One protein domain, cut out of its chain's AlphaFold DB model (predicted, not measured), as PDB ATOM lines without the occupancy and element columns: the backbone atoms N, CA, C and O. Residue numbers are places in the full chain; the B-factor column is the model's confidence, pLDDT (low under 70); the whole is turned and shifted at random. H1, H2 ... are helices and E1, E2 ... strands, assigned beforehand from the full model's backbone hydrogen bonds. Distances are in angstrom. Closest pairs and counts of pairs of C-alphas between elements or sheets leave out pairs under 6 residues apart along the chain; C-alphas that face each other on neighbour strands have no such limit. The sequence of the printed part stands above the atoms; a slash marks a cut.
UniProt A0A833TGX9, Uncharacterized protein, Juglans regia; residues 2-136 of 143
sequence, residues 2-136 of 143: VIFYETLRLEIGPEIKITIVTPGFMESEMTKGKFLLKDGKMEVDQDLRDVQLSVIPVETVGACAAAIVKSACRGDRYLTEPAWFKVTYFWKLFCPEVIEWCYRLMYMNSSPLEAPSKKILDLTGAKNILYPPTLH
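Overview. This is residues 2 to 136 of the 143 residues of an uncharacterized protein of Juglans regia (UniProt A0A833TGX9). The model is a loose, open arrangement: a small two-strand sheet, E1 beside E4, has H3 packed along it and H1 folded back beside it, while H4, H5 and H6 run on as sides of an open frame that H2 joins at H6. The E2 and E3 hairpin lies by H2, away from the small sheet, and H7 follows H6. The printed part has 135 residues, with seven named helices and four named strands in the order H1 E1 E2 E3 H2 H3 E4 H4 H5 H6 H7. It is mostly helix; E1 and E4 are parallel, E2 and E3 antiparallel. The whole is loose, with a radius of gyration of the C-alphas of 17.9 A, and elongated, spanning 53 by 34 by 33 A.

Arrangement. H1, residues 2 to 11, comes closest to E1, residues 20 to 23, at the C-alphas of Val 2 and Ile 20, 7.3 A apart. E1 is the parallel neighbour of E4, residues 78 to 81, at 12 degrees; N 22 and O 79 are 2.8 A apart, within hydrogen-bond range. E2, residues 34 to 36, and E3, residues 42 to 44, form a hairpin at 148 degrees, with N 35 and O 43 at 2.9 A, within hydrogen-bond range. E2 is near H2, residues 46 to 53, with 6 pairs of C-alphas within 10 A. H3, residues 61 to 74, comes closest to E4 at the C-alphas of Cys 64 and Glu 81, 6.2 A. H4, residues 83 to 94, and H5, residues 96 to 107, touch only at the corner, and only just, with 3 pairs of C-alphas within 8 A; the closest are Lys 92 and Ile 99, 6.9 A. H5, with residues 105 to 107 alone, touches H6, residues 116 to 124, the closest C-alphas being Met 106 and Ser 117, 5.1 A. H2 and H6 only just touch, with 3 pairs within 8 A; the closest are Val 51 and Lys 118, 5.6 A. H6 and H7, residues 127 to 130, are close but not clearly touching. In H2, H3, H5 and H6 every O i to N i+4 pair is within hydrogen-bond range; H1 has 5 of 6, H4 4 of 8, and H7 is too short for one.

Along the chain. H1 begins at C-alpha 2 (52.433, 7.979, -45.220) and measures 14.8 A. H3 measures 19.9 A, H4 18.7 A, H5 16.4 A and H6 12.1 A. H7 ends at C-alpha 130 (26.828, 13.412, -33.110).

Size, cuts and confidence. The farthest C-alphas, Glu 15 and Ser 110, are 54.0 A apart. The printed part has no cut and no long link. Residues 108 to 113 have pLDDT under 70.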
ATOM      1  N   VAL A   2      52.132   8.896 -46.353       91.69
ATOM      2  CA  VAL A   2      52.433   7.979 -45.220       91.69
ATOM      3  C   VAL A   2      53.726   7.169 -45.413       91.69
ATOM      4  O   VAL A   2      54.568   7.147 -44.527       91.69
ATOM      5  N   ILE A   3      53.921   6.578 -46.597       93.75
ATOM      6  CA  ILE A   3      55.085   5.724 -46.909       93.75
ATOM      7  C   ILE A   3      56.418   6.470 -46.736       93.75
ATOM      8  O   ILE A   3      57.391   5.884 -46.289       93.75
ATOM      9  N   PHE A   4      56.455   7.775 -47.024       95.31
ATOM     10  CA  PHE A   4      57.663   8.584 -46.848       95.31
ATOM     11  C   PHE A   4      58.115   8.615 -45.382       95.31
ATOM     12  O   PHE A   4      59.277   8.359 -45.086       95.31
ATOM     13  N   TYR A   5      57.184   8.867 -44.457       94.75
ATOM     14  CA  TYR A   5      57.483   8.918 -43.024       94.75
ATOM     15  C   TYR A   5      57.757   7.536 -42.420       94.75
ATOM     16  O   TYR A   5      58.469   7.443 -41.424       94.75
ATOM     17  N   GLU A   6      57.230   6.468 -43.025       93.88
ATOM     18  CA  GLU A   6      57.598   5.095 -42.667       93.88
ATOM     19  C   GLU A   6      59.054   4.788 -43.000       93.88
ATOM     20  O   GLU A   6      59.785   4.292 -42.145       93.88
ATOM     21  N   THR A   7      59.490   5.134 -44.211       94.56
ATOM     22  CA  THR A   7      60.887   4.954 -44.616       94.56
ATOM     23  C   THR A   7      61.814   5.833 -43.783       94.56
ATOM     24  O   THR A   7      62.781   5.330 -43.215       94.56
ATOM     25  N   LEU A   8      61.475   7.117 -43.612       94.38
ATOM     26  CA  LEU A   8      62.279   8.062 -42.833       94.38
ATOM     27  C   LEU A   8      62.512   7.573 -41.398       94.38
ATOM     28  O   LEU A   8      63.602   7.728 -40.860       94.38
ATOM     29  N   ARG A   9      61.507   6.936 -40.784       91.88
ATOM     30  CA  ARG A   9      61.620   6.359 -39.436       91.88
ATOM     31  C   ARG A   9      62.712   5.288 -39.342       91.88
ATOM     32  O   ARG A   9      63.312   5.142 -38.282       91.88
ATOM     33  N   LEU A  10      62.953   4.525 -40.407       91.06
ATOM     34  CA  LEU A  10      64.025   3.526 -40.444       91.06
ATOM     35  C   LEU A  10      65.399   4.178 -40.653       91.06
ATOM     36  O   LEU A  10      66.382   3.704 -40.091       91.06
ATOM     37  N   GLU A  11      65.459   5.264 -41.425       94.88
ATOM     38  CA  GLU A  11      66.702   5.967 -41.768       94.88
ATOM     39  C   GLU A  11      67.282   6.778 -40.601       94.88
ATOM     40  O   GLU A  11      68.492   6.771 -40.391       94.88
ATOM     41  N   ILE A  12      66.436   7.457 -39.819       92.94
ATOM     42  CA  ILE A  12      66.875   8.358 -38.733       92.94
ATOM     43  C   ILE A  12      67.190   7.644 -37.407       92.94
ATOM     44  O   ILE A  12      67.602   8.288 -36.445       92.94
ATOM     45  N   GLY A  13      66.996   6.324 -37.340       84.94
ATOM     46  CA  GLY A  13      67.265   5.521 -36.147       84.94
ATOM     47  C   GLY A  13      66.251   5.702 -34.999       84.94
ATOM     48  O   GLY A  13      65.308   6.486 -35.088       84.94
ATOM     49  N   PRO A  14      66.408   4.950 -33.891       85.69
ATOM     50  CA  PRO A  14      65.425   4.884 -32.799       85.69
ATOM     51  C   PRO A  14      65.394   6.126 -31.889       85.69
ATOM     52  O   PRO A  14      64.524   6.225 -31.022       85.69
ATOM     53  N   GLU A  15      66.341   7.048 -32.056       91.19
ATOM     54  CA  GLU A  15      66.482   8.265 -31.248       91.19
ATOM     55  C   GLU A  15      65.366   9.276 -31.541       91.19
ATOM     56  O   GLU A  15      64.861   9.931 -30.627       91.19
ATOM     57  N   ILE A  16      64.929   9.357 -32.803       92.94
ATOM     58  CA  ILE A  16      63.841  10.235 -33.234       92.94
ATOM     59  C   ILE A  16      62.582   9.399 -33.462       92.94
ATOM     60  O   ILE A  16      62.507   8.536 -34.335       92.94
ATOM     61  N   LYS A  17      61.541   9.689 -32.680       93.44
ATOM     62  CA  LYS A  17      60.245   9.013 -32.779       93.44
ATOM     63  C   LYS A  17      59.330   9.777 -33.731       93.44
ATOM     64  O   LYS A  17      59.021  10.941 -33.498       93.44
ATOM     65  N   ILE A  18      58.860   9.100 -34.775       95.06
ATOM     66  CA  ILE A  18      57.849   9.625 -35.702       95.06
ATOM     67  C   ILE A  18      56.504   8.968 -35.394       95.06
ATOM     68  O   ILE A  18      56.392   7.742 -35.479       95.06
ATOM     69  N   THR A  19      55.477   9.774 -35.131       96.19
ATOM     70  CA  THR A  19      54.080   9.334 -34.988       96.19
ATOM     71  C   THR A  19      53.283   9.762 -36.214       96.19
ATOM     72  O   THR A  19      53.202  10.950 -36.520       96.19
ATOM     73  N   ILE A  20      52.678   8.804 -36.917       95.81
ATOM     74  CA  ILE A  20      51.792   9.087 -38.051       95.81
ATOM     75  C   ILE A  20      50.355   9.141 -37.543       95.81
ATOM     76  O   ILE A  20      49.813   8.147 -37.056       95.81
ATOM     77  N   VAL A  21      49.736  10.310 -37.666       95.38
ATOM     78  CA  VAL A  21      48.363  10.547 -37.219       95.38
ATOM     79  C   VAL A  21      47.414  10.458 -38.406       95.38
ATOM     80  O   VAL A  21      47.631  11.088 -39.439       95.38
ATOM     81  N   THR A  22      46.339   9.699 -38.238       94.19
ATOM     82  CA  THR A  22      45.182   9.686 -39.131       94.19
ATOM     83  C   THR A  22      44.001  10.344 -38.418       94.19
ATOM     84  O   THR A  22      43.318   9.669 -37.643       94.19
ATOM     85  N   PRO A  23      43.753  11.642 -38.653       92.50
ATOM     86  CA  PRO A  23      42.545  12.286 -38.167       92.50
ATOM     87  C   PRO A  23      41.338  11.847 -39.011       92.50
ATOM     88  O   PRO A  23      41.383  11.863 -40.241       92.50
ATOM     89  N   GLY A  24      40.269  11.434 -38.342       91.75
ATOM     90  CA  GLY A  24      38.932  11.273 -38.895       91.75
ATOM     91  C   GLY A  24      38.165  12.594 -38.833       91.75
ATOM     92  O   GLY A  24      38.729  13.674 -39.007       91.75
ATOM     93  N   PHE A  25      36.861  12.518 -38.569       90.69
ATOM     94  CA  PHE A  25      36.017  13.706 -38.468       90.69
ATOM     95  C   PHE A  25      36.235  14.421 -37.134       90.69
ATOM     96  O   PHE A  25      35.889  13.913 -36.068       90.69
ATOM     97  N   MET A  26      36.794  15.625 -37.215       91.94
ATOM     98  CA  MET A  26      37.060  16.491 -36.072       91.94
ATOM     99  C   MET A  26      36.558  17.913 -36.323       91.94
ATOM    100  O   MET A  26      36.340  18.328 -37.465       91.94
ATOM    101  N   GLU A  27      36.370  18.670 -35.249       91.00
ATOM    102  CA  GLU A  27      35.989  20.072 -35.323       91.00
ATOM    103  C   GLU A  27      37.062  20.890 -36.061       91.00
ATOM    104  O   GLU A  27      38.235  20.912 -35.691       91.00
ATOM    105  N   SER A  28      36.639  21.574 -37.117       89.81
ATOM    106  CA  SER A  28      37.449  22.455 -37.950       89.81
ATOM    107  C   SER A  28      36.528  23.437 -38.670       89.81
ATOM    108  O   SER A  28      35.312  23.260 -38.693       89.81
ATOM    109  N   GLU A  29      37.097  24.449 -39.317       88.06
ATOM    110  CA  GLU A  29      36.319  25.369 -40.153       88.06
ATOM    111  C   GLU A  29      35.581  24.642 -41.287       88.06
ATOM    112  O   GLU A  29      34.423  24.938 -41.576       88.06
ATOM    113  N   MET A  30      36.203  23.609 -41.861       85.81
ATOM    114  CA  MET A  30      35.586  22.771 -42.890       85.81
ATOM    115  C   MET A  30      34.375  22.010 -42.342       85.81
ATOM    116  O   MET A  30      33.314  22.003 -42.961       85.81
ATOM    117  N   THR A  31      34.494  21.406 -41.157       88.44
ATOM    118  CA  THR A  31      33.360  20.708 -40.536       88.44
ATOM    119  C   THR A  31      32.330  21.670 -39.956       88.44
ATOM    120  O   THR A  31      31.209  21.243 -39.749       88.44
ATOM    121  N   LYS A  32      32.628  22.967 -39.792       87.69
ATOM    122  CA  LYS A  32      31.642  24.036 -39.513       87.69
ATOM    123  C   LYS A  32      30.882  24.518 -40.752       87.69
ATOM    124  O   LYS A  32      29.979  25.341 -40.626       87.69
ATOM    125  N   GLY A  33      31.214  23.999 -41.931       85.19
ATOM    126  CA  GLY A  33      30.568  24.369 -43.185       85.19
ATOM    127  C   GLY A  33      31.222  25.537 -43.912       85.19
ATOM    128  O   GLY A  33      30.599  26.103 -44.803       85.19
ATOM    129  N   LYS A  34      32.457  25.915 -43.554       87.12
ATOM    130  CA  LYS A  34      33.244  26.875 -44.335       87.12
ATOM    131  C   LYS A  34      33.783  26.169 -45.576       87.12
ATOM    132  O   LYS A  34      34.738  25.391 -45.486       87.12
ATOM    133  N   PHE A  35      33.187  26.447 -46.726       83.38
ATOM    134  CA  PHE A  35      33.567  25.849 -48.001       83.38
ATOM    135  C   PHE A  35      34.113  26.903 -48.961       83.38
ATOM    136  O   PHE A  35      33.630  28.032 -49.020       83.38
ATOM    137  N   LEU A  36      35.122  26.507 -49.740       85.00
ATOM    138  CA  LEU A  36      35.593  27.280 -50.884       85.00
ATOM    139  C   LEU A  36      34.754  26.886 -52.102       85.00
ATOM    140  O   LEU A  36      34.854  25.755 -52.588       85.00
ATOM    141  N   LEU A  37      33.926  27.803 -52.595       81.81
ATOM    142  CA  LEU A  37      33.174  27.590 -53.827       81.81
ATOM    143  C   LEU A  37      34.080  27.657 -55.054       81.81
ATOM    144  O   LEU A  37      35.182  28.205 -55.027       81.81
ATOM    145  N   LYS A  38      33.567  27.131 -56.171       81.94
ATOM    146  CA  LYS A  38      34.258  27.116 -57.470       81.94
ATOM    147  C   LYS A  38      34.688  28.507 -57.945       81.94
ATOM    148  O   LYS A  38      35.706  28.618 -58.614       81.94
ATOM    149  N   ASP A  39      33.965  29.545 -57.534       86.56
ATOM    150  CA  ASP A  39      34.257  30.941 -57.874       86.56
ATOM    151  C   ASP A  39      35.326  31.574 -56.959       86.56
ATOM    152  O   ASP A  39      35.546  32.784 -56.995       86.56
ATOM    153  N   GLY A  40      35.971  30.781 -56.094       83.62
ATOM    154  CA  GLY A  40      37.010  31.233 -55.166       83.62
ATOM    155  C   GLY A  40      36.482  31.973 -53.934       83.62
ATOM    156  O   GLY A  40      37.269  32.465 -53.127       83.62
ATOM    157  N   LYS A  41      35.159  32.055 -53.769       84.19
ATOM    158  CA  LYS A  41      34.519  32.662 -52.599       84.19
ATOM    159  C   LYS A  41      34.422  31.656 -51.460       84.19
ATOM    160  O   LYS A  41      34.061  30.502 -51.671       84.19
ATOM    161  N   MET A  42      34.735  32.117 -50.255       84.56
ATOM    162  CA  MET A  42      34.500  31.364 -49.028       84.56
ATOM    163  C   MET A  42      33.078  31.646 -48.554       84.56
ATOM    164  O   MET A  42      32.762  32.795 -48.250       84.56
ATOM    165  N   GLU A  43      32.242  30.615 -48.463       85.19
ATOM    166  CA  GLU A  43      30.902  30.724 -47.881       85.19
ATOM    167  C   GLU A  43      30.731  29.722 -46.747       85.19
ATOM    168  O   GLU A  43      31.412  28.696 -46.675       85.19
ATOM    169  N   VAL A  44      29.833  30.066 -45.831       85.44
ATOM    170  CA  VAL A  44      29.469  29.218 -44.702       85.44
ATOM    171  C   VAL A  44      28.096  28.641 -44.983       85.44
ATOM    172  O   VAL A  44      27.100  29.355 -44.892       85.44
ATOM    173  N   ASP A  45      28.053  27.355 -45.315       84.88
ATOM    174  CA  ASP A  45      26.818  26.643 -45.618       84.88
ATOM    175  C   ASP A  45      26.668  25.433 -44.687       84.88
ATOM    176  O   ASP A  45      27.372  24.423 -44.763       84.88
ATOM    177  N   GLN A  46      25.730  25.567 -43.758       83.25
ATOM    178  CA  GLN A  46      25.443  24.569 -42.733       83.25
ATOM    179  C   GLN A  46      24.638  23.393 -43.301       83.25
ATOM    180  O   GLN A  46      24.780  22.270 -42.820       83.25
ATOM    181  N   ASP A  47      23.849  23.625 -44.348       82.94
ATOM    182  CA  ASP A  47      23.087  22.580 -45.019       82.94
ATOM    183  C   ASP A  47      24.010  21.688 -45.848       82.94
ATOM    184  O   ASP A  47      23.907  20.464 -45.774       82.94
ATOM    185  N   LEU A  48      24.951  22.277 -46.592       82.25
ATOM    186  CA  LEU A  48      25.987  21.524 -47.305       82.25
ATOM    187  C   LEU A  48      26.880  20.749 -46.338       82.25
ATOM    188  O   LEU A  48      27.223  19.594 -46.605       82.25
ATOM    189  N   ARG A  49      27.200  21.339 -45.182       85.38
ATOM    190  CA  ARG A  49      27.886  20.619 -44.109       85.38
ATOM    191  C   ARG A  49      27.078  19.416 -43.646       85.38
ATOM    192  O   ARG A  49      27.651  18.338 -43.546       85.38
ATOM    193  N   ASP A  50      25.791  19.574 -43.360       85.31
ATOM    194  CA  ASP A  50      24.959  18.477 -42.851       85.31
ATOM    195  C   ASP A  50      24.795  17.353 -43.872       85.31
ATOM    196  O   ASP A  50      24.763  16.182 -43.495       85.31
ATOM    197  N   VAL A  51      24.800  17.680 -45.165       84.81
ATOM    198  CA  VAL A  51      24.892  16.678 -46.233       84.81
ATOM    199  C   VAL A  51      26.237  15.955 -46.192       84.81
ATOM    200  O   VAL A  51      26.268  14.733 -46.288       84.81
ATOM    201  N   GLN A  52      27.351  16.675 -46.037       81.62
ATOM    202  CA  GLN A  52      28.692  16.086 -46.065       81.62
ATOM    203  C   GLN A  52      29.015  15.259 -44.808       81.62
ATOM    204  O   GLN A  52      29.576  14.167 -44.917       81.62
ATOM    205  N   LEU A  53      28.664  15.767 -43.627       85.38
ATOM    206  CA  LEU A  53      28.869  15.103 -42.340       85.38
ATOM    207  C   LEU A  53      27.827  14.018 -42.082       85.38
ATOM    208  O   LEU A  53      28.193  12.964 -41.570       85.38
ATOM    209  N   SER A  54      26.569  14.203 -42.501       85.25
ATOM    210  CA  SER A  54      25.532  13.169 -42.397       85.25
ATOM    211  C   SER A  54      25.408  12.651 -40.950       85.25
ATOM    212  O   SER A  54      25.470  13.406 -39.989       85.25
ATOM    213  N   VAL A  55      25.230  11.353 -40.747       83.25
ATOM    214  CA  VAL A  55      25.151  10.712 -39.427       83.25
ATOM    215  C   VAL A  55      26.531  10.344 -38.863       83.25
ATOM    216  O   VAL A  55      26.655   9.392 -38.092       83.25
ATOM    217  N   ILE A  56      27.586  11.065 -39.253       87.25
ATOM    218  CA  ILE A  56      28.957  10.773 -38.833       87.25
ATOM    219  C   ILE A  56      29.312  11.574 -37.568       87.25
ATOM    220  O   ILE A  56      29.235  12.803 -37.590       87.25
ATOM    221  N   PRO A  57      29.744  10.922 -36.469       88.81
ATOM    222  CA  PRO A  57      30.170  11.628 -35.264       88.81
ATOM    223  C   PRO A  57      31.413  12.492 -35.509       88.81
ATOM    224  O   PRO A  57      32.354  12.056 -36.175       88.81
ATOM    225  N   VAL A  58      31.463  13.676 -34.901       91.06
ATOM    226  CA  VAL A  58      32.616  14.583 -34.976       91.06
ATOM    227  C   VAL A  58      33.243  14.738 -33.594       91.06
ATOM    228  O   VAL A  58      32.554  15.003 -32.614       91.06
ATOM    229  N   GLU A  59      34.562  14.595 -33.495       91.94
ATOM    230  CA  GLU A  59      35.281  14.813 -32.236       91.94
ATOM    231  C   GLU A  59      35.738  16.268 -32.071       91.94
ATOM    232  O   GLU A  59      35.993  16.985 -33.038       91.94
ATOM    233  N   THR A  60      35.875  16.722 -30.825       91.94
ATOM    234  CA  THR A  60      36.405  18.061 -30.539       91.94
ATOM    235  C   THR A  60      37.881  18.182 -30.924       91.94
ATOM    236  O   THR A  60      38.681  17.264 -30.723       91.94
ATOM    237  N   VAL A  61      38.277  19.363 -31.402       92.00
ATOM    238  CA  VAL A  61      39.682  19.650 -31.734       92.00
ATOM    239  C   VAL A  61      40.605  19.510 -30.520       92.00
ATOM    240  O   VAL A  61      41.722  19.018 -30.652       92.00
ATOM    241  N   GLY A  62      40.132  19.892 -29.330       93.19
ATOM    242  CA  GLY A  62      40.906  19.804 -28.092       93.19
ATOM    243  C   GLY A  62      41.237  18.363 -27.704       93.19
ATOM    244  O   GLY A  62      42.386  18.074 -27.371       93.19
ATOM    245  N   ALA A  63      40.263  17.452 -27.801       92.56
ATOM    246  CA  ALA A  63      40.479  16.031 -27.529       92.56
ATOM    247  C   ALA A  63      41.455  15.407 -28.538       92.56
ATOM    248  O   ALA A  63      42.439  14.787 -28.129       92.56
ATOM    249  N   CYS A  64      41.249  15.662 -29.836       94.44
ATOM    250  CA  CYS A  64      42.137  15.180 -30.894       94.44
ATOM    251  C   CYS A  64      43.577  15.702 -30.707       94.44
ATOM    252  O   CYS A  64      44.530  14.922 -30.705       94.44
ATOM    253  N   ALA A  65      43.756  17.002 -30.444       95.75
ATOM    254  CA  ALA A  65      45.074  17.591 -30.199       95.75
ATOM    255  C   ALA A  65      45.765  16.984 -28.967       95.75
ATOM    256  O   ALA A  65      46.947  16.633 -29.025       95.75
ATOM    257  N   ALA A  66      45.031  16.806 -27.866       96.69
ATOM    258  CA  ALA A  66      45.563  16.175 -26.661       96.69
ATOM    259  C   ALA A  66      45.992  14.720 -26.919       96.69
ATOM    260  O   ALA A  66      47.057  14.299 -26.456       96.69
ATOM    261  N   ALA A  67      45.201  13.961 -27.683       96.88
ATOM    262  CA  ALA A  67      45.521  12.590 -28.061       96.88
ATOM    263  C   ALA A  67      46.781  12.515 -28.939       96.88
ATOM    264  O   ALA A  67      47.654  11.684 -28.673       96.88
ATOM    265  N   ILE A  68      46.929  13.424 -29.910       97.00
ATOM    266  CA  ILE A  68      48.127  13.539 -30.758       97.00
ATOM    267  C   ILE A  68      49.374  13.776 -29.910       97.00
ATOM    268  O   ILE A  68      50.343  13.022 -30.020       97.00
ATOM    269  N   VAL A  69      49.342  14.779 -29.027       97.56
ATOM    270  CA  VAL A  69      50.489  15.114 -28.168       97.56
ATOM    271  C   VAL A  69      50.833  13.942 -27.252       97.56
ATOM    272  O   VAL A  69      51.991  13.535 -27.172       97.56
ATOM    273  N   LYS A  70      49.831  13.336 -26.607       97.94
ATOM    274  CA  LYS A  70      50.039  12.187 -25.716       97.94
ATOM    275  C   LYS A  70      50.637  10.985 -26.453       97.94
ATOM    276  O   LYS A  70      51.520  10.319 -25.912       97.94
ATOM    277  N   SER A  71      50.168  10.712 -27.668       97.12
ATOM    278  CA  SER A  71      50.658   9.618 -28.509       97.12
ATOM    279  C   SER A  71      52.109   9.847 -28.943       97.12
ATOM    280  O   SER A  71      52.945   8.950 -28.795       97.12
ATOM    281  N   ALA A  72      52.441  11.078 -29.347       96.06
ATOM    282  CA  ALA A  72      53.808  11.478 -29.665       96.06
ATOM    283  C   ALA A  72      54.748  11.354 -28.450       96.06
ATOM    284  O   ALA A  72      55.817  10.755 -28.560       96.06
ATOM    285  N   CYS A  73      54.334  11.827 -27.266       96.19
ATOM    286  CA  CYS A  73      55.120  11.703 -26.031       96.19
ATOM    287  C   CYS A  73      55.361  10.241 -25.622       96.19
ATOM    288  O   CYS A  73      56.449   9.900 -25.157       96.19
ATOM    289  N   ARG A  74      54.368   9.361 -25.808       95.88
ATOM    290  CA  ARG A  74      54.516   7.918 -25.557       95.88
ATOM    291  C   ARG A  74      55.434   7.247 -26.584       95.88
ATOM    292  O   ARG A  74      56.100   6.264 -26.262       95.88
ATOM    293  N   GLY A  75      55.525   7.811 -27.786       94.31
ATOM    294  CA  GLY A  75      56.297   7.252 -28.887       94.31
ATOM    295  C   GLY A  75      55.524   6.238 -29.717       94.31
ATOM    296  O   GLY A  75      56.133   5.309 -30.251       94.31
ATOM    297  N   ASP A  76      54.200   6.372 -29.806       95.88
ATOM    298  CA  ASP A  76      53.419   5.479 -30.658       95.88
ATOM    299  C   ASP A  76      53.761   5.712 -32.128       95.88
ATOM    300  O   ASP A  76      53.980   6.839 -32.574       95.88
ATOM    301  N   ARG A  77      53.739   4.641 -32.920       94.19
ATOM    302  CA  ARG A  77      53.985   4.738 -34.365       94.19
ATOM    303  C   ARG A  77      52.785   5.288 -35.130       94.19
ATOM    304  O   ARG A  77      52.972   6.020 -36.101       94.19
ATOM    305  N   TYR A  78      51.578   4.947 -34.688       95.06
ATOM    306  CA  TYR A  78      50.333   5.329 -35.340       95.06
ATOM    307  C   TYR A  78      49.302   5.787 -34.325       95.06
ATOM    308  O   TYR A  78      49.142   5.171 -33.269       95.06
ATOM    309  N   LEU A  79      48.543   6.802 -34.712       95.75
ATOM    310  CA  LEU A  79      47.348   7.233 -34.012       95.75
ATOM    311  C   LEU A  79      46.219   7.391 -35.026       95.75
ATOM    312  O   LEU A  79      46.415   7.966 -36.092       95.75
ATOM    313  N   THR A  80      45.033   6.914 -34.678       94.69
ATOM    314  CA  THR A  80      43.804   7.234 -35.407       94.69
ATOM    315  C   THR A  80      42.840   7.815 -34.400       94.69
ATOM    316  O   THR A  80      42.492   7.112 -33.448       94.69
ATOM    317  N   GLU A  81      42.446   9.064 -34.619       94.19
ATOM    318  CA  GLU A  81      41.449   9.761 -33.812       94.19
ATOM    319  C   GLU A  81      40.393  10.361 -34.732       94.19
ATOM    320  O   GLU A  81      40.772  10.973 -35.725       94.19
ATOM    321  N   PRO A  82      39.095  10.175 -34.468       92.44
ATOM    322  CA  PRO A  82      38.552   9.558 -33.257       92.44
ATOM    323  C   PRO A  82      38.727   8.035 -33.235       92.44
ATOM    324  O   PRO A  82      38.722   7.384 -34.283       92.44
ATOM    325  N   ALA A  83      38.822   7.432 -32.049       88.81
ATOM    326  CA  ALA A  83      39.030   5.985 -31.910       88.81
ATOM    327  C   ALA A  83      37.990   5.115 -32.656       88.81
ATOM    328  O   ALA A  83      38.354   4.068 -33.200       88.81
ATOM    329  N   TRP A  84      36.723   5.548 -32.736       86.94
ATOM    330  CA  TRP A  84      35.666   4.836 -33.474       86.94
ATOM    331  C   TRP A  84      35.973   4.735 -34.975       86.94
ATOM    332  O   TRP A  84      35.589   3.761 -35.624       86.94
ATOM    333  N   PHE A  85      36.732   5.689 -35.527       89.69
ATOM    334  CA  PHE A  85      37.086   5.726 -36.942       89.69
ATOM    335  C   PHE A  85      37.946   4.522 -37.349       89.69
ATOM    336  O   PHE A  85      37.886   4.083 -38.496       89.69
ATOM    337  N   LYS A  86      38.668   3.899 -36.404       89.00
ATOM    338  CA  LYS A  86      39.420   2.653 -36.641       89.00
ATOM    339  C   LYS A  86      38.540   1.524 -37.175       89.00
ATOM    340  O   LYS A  86      39.004   0.724 -37.980       89.00
ATOM    341  N   VAL A  87      37.269   1.481 -36.774       87.31
ATOM    342  CA  VAL A  87      36.312   0.467 -37.237       87.31
ATOM    343  C   VAL A  87      36.142   0.529 -38.755       87.31
ATOM    344  O   VAL A  87      36.100  -0.511 -39.409       87.31
ATOM    345  N   THR A  88      36.141   1.729 -39.341       84.06
ATOM    346  CA  THR A  88      35.973   1.914 -40.794       84.06
ATOM    347  C   THR A  88      37.081   1.246 -41.611       84.06
ATOM    348  O   THR A  88      36.810   0.718 -42.688       84.06
ATOM    349  N   TYR A  89      38.309   1.177 -41.081       85.12
ATOM    350  CA  TYR A  89      39.411   0.462 -41.727       85.12
ATOM    351  C   TYR A  89      39.138  -1.032 -41.842       85.12
ATOM    352  O   TYR A  89      39.397  -1.614 -42.892       85.12
ATOM    353  N   PHE A  90      38.588  -1.644 -40.792       87.06
ATOM    354  CA  PHE A  90      38.238  -3.060 -40.823       87.06
ATOM    355  C   PHE A  90      37.139  -3.334 -41.850       87.06
ATOM    356  O   PHE A  90      37.288  -4.241 -42.664       87.06
ATOM    357  N   TRP A  91      36.091  -2.506 -41.894       86.44
ATOM    358  CA  TRP A  91      35.060  -2.620 -42.930       86.44
ATOM    359  C   TRP A  91      35.644  -2.473 -44.337       86.44
ATOM    360  O   TRP A  91      35.295  -3.244 -45.223       86.44
ATOM    361  N   LYS A  92      36.580  -1.540 -44.541       87.38
ATOM    362  CA  LYS A  92      37.233  -1.341 -45.841       87.38
ATOM    363  C   LYS A  92      38.116  -2.518 -46.245       87.38
ATOM    364  O   LYS A  92      38.240  -2.795 -47.432       87.38
ATOM    365  N   LEU A  93      38.732  -3.185 -45.275       89.75
ATOM    366  CA  LEU A  93      39.602  -4.329 -45.522       89.75
ATOM    367  C   LEU A  93      38.806  -5.606 -45.822       89.75
ATOM    368  O   LEU A  93      39.198  -6.363 -46.703       89.75
ATOM    369  N   PHE A  94      37.717  -5.849 -45.088       91.19
ATOM    370  CA  PHE A  94      36.975  -7.112 -45.153       91.19
ATOM    371  C   PHE A  94      35.728  -7.067 -46.039       91.19
ATOM    372  O   PHE A  94      35.365  -8.087 -46.615       91.19
ATOM    373  N   CYS A  95      35.049  -5.922 -46.122       90.12
ATOM    374  CA  CYS A  95      33.774  -5.769 -46.830       90.12
ATOM    375  C   CYS A  95      33.675  -4.389 -47.516       90.12
ATOM    376  O   CYS A  95      32.779  -3.599 -47.185       90.12
ATOM    377  N   PRO A  96      34.591  -4.055 -48.445       90.12
ATOM    378  CA  PRO A  96      34.588  -2.756 -49.120       90.12
ATOM    379  C   PRO A  96      33.279  -2.482 -49.876       90.12
ATOM    380  O   PRO A  96      32.822  -1.339 -49.910       90.12
ATOM    381  N   GLU A  97      32.629  -3.521 -50.405       90.94
ATOM    382  CA  GLU A  97      31.355  -3.430 -51.123       90.94
ATOM    383  C   GLU A  97      30.213  -2.967 -50.211       90.94
ATOM    384  O   GLU A  97      29.328  -2.236 -50.652       90.94
ATOM    385  N   VAL A  98      30.238  -3.341 -48.925       87.56
ATOM    386  CA  VAL A  98      29.220  -2.898 -47.959       87.56
ATOM    387  C   VAL A  98      29.352  -1.402 -47.705       87.56
ATOM    388  O   VAL A  98      28.348  -0.693 -47.674       87.56
ATOM    389  N   ILE A  99      30.582  -0.901 -47.573       86.44
ATOM    390  CA  ILE A  99      30.825   0.539 -47.451       86.44
ATOM    391  C   ILE A  99      30.319   1.265 -48.697       86.44
ATOM    392  O   ILE A  99      29.613   2.266 -48.573       86.44
ATOM    393  N   GLU A 100      30.659   0.771 -49.888       87.00
ATOM    394  CA  GLU A 100      30.221   1.388 -51.138       87.00
ATOM    395  C   GLU A 100      28.692   1.425 -51.237       87.00
ATOM    396  O   GLU A 100      28.116   2.468 -51.546       87.00
ATOM    397  N   TRP A 101      28.027   0.316 -50.917       87.88
ATOM    398  CA  TRP A 101      26.571   0.241 -50.896       87.88
ATOM    399  C   TRP A 101      25.956   1.231 -49.898       87.88
ATOM    400  O   TRP A 101      25.031   1.958 -50.261       87.88
ATOM    401  N   CYS A 102      26.508   1.335 -48.685       84.12
ATOM    402  CA  CYS A 102      26.079   2.323 -47.694       84.12
ATOM    403  C   CYS A 102      26.232   3.756 -48.221       84.12
ATOM    404  O   CYS A 102      25.308   4.556 -48.080       84.12
ATOM    405  N   TYR A 103      27.355   4.090 -48.866       82.88
ATOM    406  CA  TYR A 103      27.543   5.412 -49.469       82.88
ATOM    407  C   TYR A 103      26.540   5.676 -50.594       82.88
ATOM    408  O   TYR A 103      25.953   6.757 -50.654       82.88
ATOM    409  N   ARG A 104      26.291   4.689 -51.461       84.25
ATOM    410  CA  ARG A 104      25.286   4.814 -52.522       84.25
ATOM    411  C   ARG A 104      23.901   5.074 -51.934       84.25
ATOM    412  O   ARG A 104      23.251   6.030 -52.333       84.25
ATOM    413  N   LEU A 105      23.482   4.298 -50.936       82.25
ATOM    414  CA  LEU A 105      22.182   4.470 -50.287       82.25
ATOM    415  C   LEU A 105      22.049   5.829 -49.581       82.25
ATOM    416  O   LEU A 105      21.000   6.463 -49.651       82.25
ATOM    417  N   MET A 106      23.099   6.275 -48.890       77.50
ATOM    418  CA  MET A 106      23.042   7.461 -48.031       77.50
ATOM    419  C   MET A 106      23.253   8.778 -48.783       77.50
ATOM    420  O   MET A 106      22.827   9.820 -48.277       77.50
ATOM    421  N   TYR A 107      23.892   8.746 -49.958       71.62
ATOM    422  CA  TYR A 107      24.331   9.949 -50.674       71.62
ATOM    423  C   TYR A 107      23.950  10.003 -52.165       71.62
ATOM    424  O   TYR A 107      24.059  11.079 -52.752       71.62
ATOM    425  N   MET A 108      23.486   8.919 -52.808       67.69
ATOM    426  CA  MET A 108      22.976   9.024 -54.186       67.69
ATOM    427  C   MET A 108      21.553   9.582 -54.189       67.69
ATOM    428  O   MET A 108      20.590   8.845 -54.014       67.69
ATOM    429  N   ASN A 109      21.430  10.880 -54.449       63.03
ATOM    430  CA  ASN A 109      20.211  11.521 -54.938       63.03
ATOM    431  C   ASN A 109      20.586  12.654 -55.904       63.03
ATOM    432  O   ASN A 109      21.702  13.170 -55.875       63.03
ATOM    433  N   SER A 110      19.650  13.040 -56.770       54.66
ATOM    434  CA  SER A 110      19.820  14.108 -57.769       54.66
ATOM    435  C   SER A 110      20.002  15.504 -57.155       54.66
ATOM    436  O   SER A 110      20.506  16.397 -57.833       54.66
ATOM    437  N   SER A 111      19.634  15.689 -55.882       65.12
ATOM    438  CA  SER A 111      19.817  16.925 -55.117       65.12
ATOM    439  C   SER A 111      20.535  16.643 -53.788       65.12
ATOM    440  O   SER A 111      20.061  15.793 -53.025       65.12
ATOM    441  N   PRO A 112      21.627  17.365 -53.456       63.81
ATOM    442  CA  PRO A 112      22.338  17.227 -52.181       63.81
ATOM    443  C   PRO A 112      21.425  17.410 -50.961       63.81
ATOM    444  O   PRO A 112      21.549  16.688 -49.978       63.81
ATOM    445  N   LEU A 113      20.454  18.326 -51.045       64.50
ATOM    446  CA  LEU A 113      19.530  18.652 -49.952       64.50
ATOM    447  C   LEU A 113      18.488  17.556 -49.678       64.50
ATOM    448  O   LEU A 113      17.857  17.567 -48.624       64.50
ATOM    449  N   GLU A 114      18.308  16.603 -50.593       71.94
ATOM    450  CA  GLU A 114      17.338  15.511 -50.452       71.94
ATOM    451  C   GLU A 114      17.989  14.171 -50.094       71.94
ATOM    452  O   GLU A 114      17.323  13.130 -50.134       71.94
ATOM    453  N   ALA A 115      19.280  14.174 -49.751       77.94
ATOM    454  CA  ALA A 115      19.998  12.970 -49.363       77.94
ATOM    455  C   ALA A 115      19.264  12.240 -48.213       77.94
ATOM    456  O   ALA A 115      18.847  12.889 -47.243       77.94
ATOM    457  N   PRO A 116      19.089  10.903 -48.274       79.75
ATOM    458  CA  PRO A 116      18.369  10.159 -47.237       79.75
ATOM    459  C   PRO A 116      19.013  10.328 -45.861       79.75
ATOM    460  O   PRO A 116      18.321  10.443 -44.855       79.75
ATOM    461  N   SER A 117      20.341  10.430 -45.840       79.25
ATOM    462  CA  SER A 117      21.128  10.762 -44.657       79.25
ATOM    463  C   SER A 117      20.716  12.070 -43.992       79.25
ATOM    464  O   SER A 117      20.489  12.085 -42.784       79.25
ATOM    465  N   LYS A 118      20.574  13.144 -44.771       80.25
ATOM    466  CA  LYS A 118      20.140  14.447 -44.263       80.25
ATOM    467  C   LYS A 118      18.734  14.357 -43.671       80.25
ATOM    468  O   LYS A 118      18.512  14.799 -42.550       80.25
ATOM    469  N   LYS A 119      17.808  13.688 -44.367       82.31
ATOM    470  CA  LYS A 119      16.441  13.473 -43.859       82.31
ATOM    471  C   LYS A 119      16.441  12.722 -42.528       82.31
ATOM    472  O   LYS A 119      15.725  13.112 -41.614       82.31
ATOM    473  N   ILE A 120      17.250  11.669 -42.403       82.12
ATOM    474  CA  ILE A 120      17.399  10.924 -41.145       82.12
ATOM    475  C   ILE A 120      17.976  11.832 -40.054       82.12
ATOM    476  O   ILE A 120      17.450  11.845 -38.941       82.12
ATOM    477  N   LEU A 121      19.022  12.599 -40.361       83.00
ATOM    478  CA  LEU A 121      19.668  13.512 -39.418       83.00
ATOM    479  C   LEU A 121      18.686  14.568 -38.879       83.00
ATOM    480  O   LEU A 121      18.637  14.790 -37.667       83.00
ATOM    481  N   ASP A 122      17.874  15.155 -39.760       83.25
ATOM    482  CA  ASP A 122      16.881  16.175 -39.415       83.25
ATOM    483  C   ASP A 122      15.690  15.594 -38.641       83.25
ATOM    484  O   ASP A 122      15.278  16.166 -37.631       83.25
ATOM    485  N   LEU A 123      15.166  14.433 -39.059       82.75
ATOM    486  CA  LEU A 123      14.033  13.770 -38.398       82.75
ATOM    487  C   LEU A 123      14.383  13.259 -36.996       82.75
ATOM    488  O   LEU A 123      13.560  13.332 -36.086       82.75
ATOM    489  N   THR A 124      15.586  12.712 -36.826       82.69
ATOM    490  CA  THR A 124      16.027  12.139 -35.544       82.69
ATOM    491  C   THR A 124      16.612  13.184 -34.599       82.69
ATOM    492  O   THR A 124      16.758  12.915 -33.408       82.69
ATOM    493  N   GLY A 125      16.992  14.358 -35.111       81.50
ATOM    494  CA  GLY A 125      17.737  15.357 -34.348       81.50
ATOM    495  C   GLY A 125      19.125  14.874 -33.913       81.50
ATOM    496  O   GLY A 125      19.725  15.476 -33.018       81.50
ATOM    497  N   ALA A 126      19.653  13.807 -34.532       85.00
ATOM    498  CA  ALA A 126      20.903  13.161 -34.128       85.00
ATOM    499  C   ALA A 126      22.114  14.106 -34.174       85.00
ATOM    500  O   ALA A 126      23.091  13.873 -33.463       85.00
ATOM    501  N   LYS A 127      22.024  15.221 -34.912       81.25
ATOM    502  CA  LYS A 127      23.026  16.294 -34.900       81.25
ATOM    503  C   LYS A 127      23.376  16.775 -33.488       81.25
ATOM    504  O   LYS A 127      24.535  17.048 -33.230       81.25
ATOM    505  N   ASN A 128      22.416  16.804 -32.559       82.06
ATOM    506  CA  ASN A 128      22.642  17.257 -31.178       82.06
ATOM    507  C   ASN A 128      23.502  16.289 -30.341       82.06
ATOM    508  O   ASN A 128      23.942  16.645 -29.252       82.06
ATOM    509  N   ILE A 129      23.685  15.055 -30.817       85.12
ATOM    510  CA  ILE A 129      24.473  14.010 -30.150       85.12
ATOM    511  C   ILE A 129      25.779  13.773 -30.908       85.12
ATOM    512  O   ILE A 129      26.831  13.591 -30.300       85.12
ATOM    513  N   LEU A 130      25.706  13.742 -32.239       86.12
ATOM    514  CA  LEU A 130      26.828  13.412 -33.110       86.12
ATOM    515  C   LEU A 130      27.823  14.563 -33.250       86.12
ATOM    516  O   LEU A 130      28.996  14.310 -33.529       86.12
ATOM    517  N   TYR A 131      27.372  15.807 -33.082       87.75
ATOM    518  CA  TYR A 131      28.193  16.992 -33.285       87.75
ATOM    519  C   TYR A 131      28.496  17.695 -31.956       87.75
ATOM    520  O   TYR A 131      27.613  17.826 -31.107       87.75
ATOM    521  N   PRO A 132      29.731  18.183 -31.746       85.88
ATOM    522  CA  PRO A 132      30.050  19.023 -30.606       85.88
ATOM    523  C   PRO A 132      29.272  20.353 -30.651       85.88
ATOM    524  O   PRO A 132      28.995  20.866 -31.738       85.88
ATOM    525  N   PRO A 133      28.997  20.978 -29.487       83.38
ATOM    526  CA  PRO A 133      28.222  22.223 -29.376       83.38
ATOM    527  C   PRO A 133      28.699  23.352 -30.300       83.38
ATOM    528  O   PRO A 133      27.908  24.129 -30.826       83.38
ATOM    529  N   THR A 134      30.007  23.418 -30.528       80.94
ATOM    530  CA  THR A 134      30.685  24.398 -31.380       80.94
ATOM    531  C   THR A 134      30.321  24.303 -32.860       80.94
ATOM    532  O   THR A 134      30.472  25.292 -33.576       80.94
ATOM    533  N   LEU A 135      29.835  23.148 -33.328       79.44
ATOM    534  CA  LEU A 135      29.377  22.947 -34.705       79.44
ATOM    535  C   LEU A 135      27.950  23.453 -34.942       79.44
ATOM    536  O   LEU A 135      27.576  23.669 -36.089       79.44
ATOM    537  N   HIS A 136      27.169  23.692 -33.888       75.50
ATOM    538  CA  HIS A 136      25.807  24.222 -34.012       75.50
ATOM    539  C   HIS A 136      25.765  25.737 -34.229       75.50
ATOM    540  O   HIS A 136      24.733  26.280 -34.619       75.50
TER     541      HIS A 136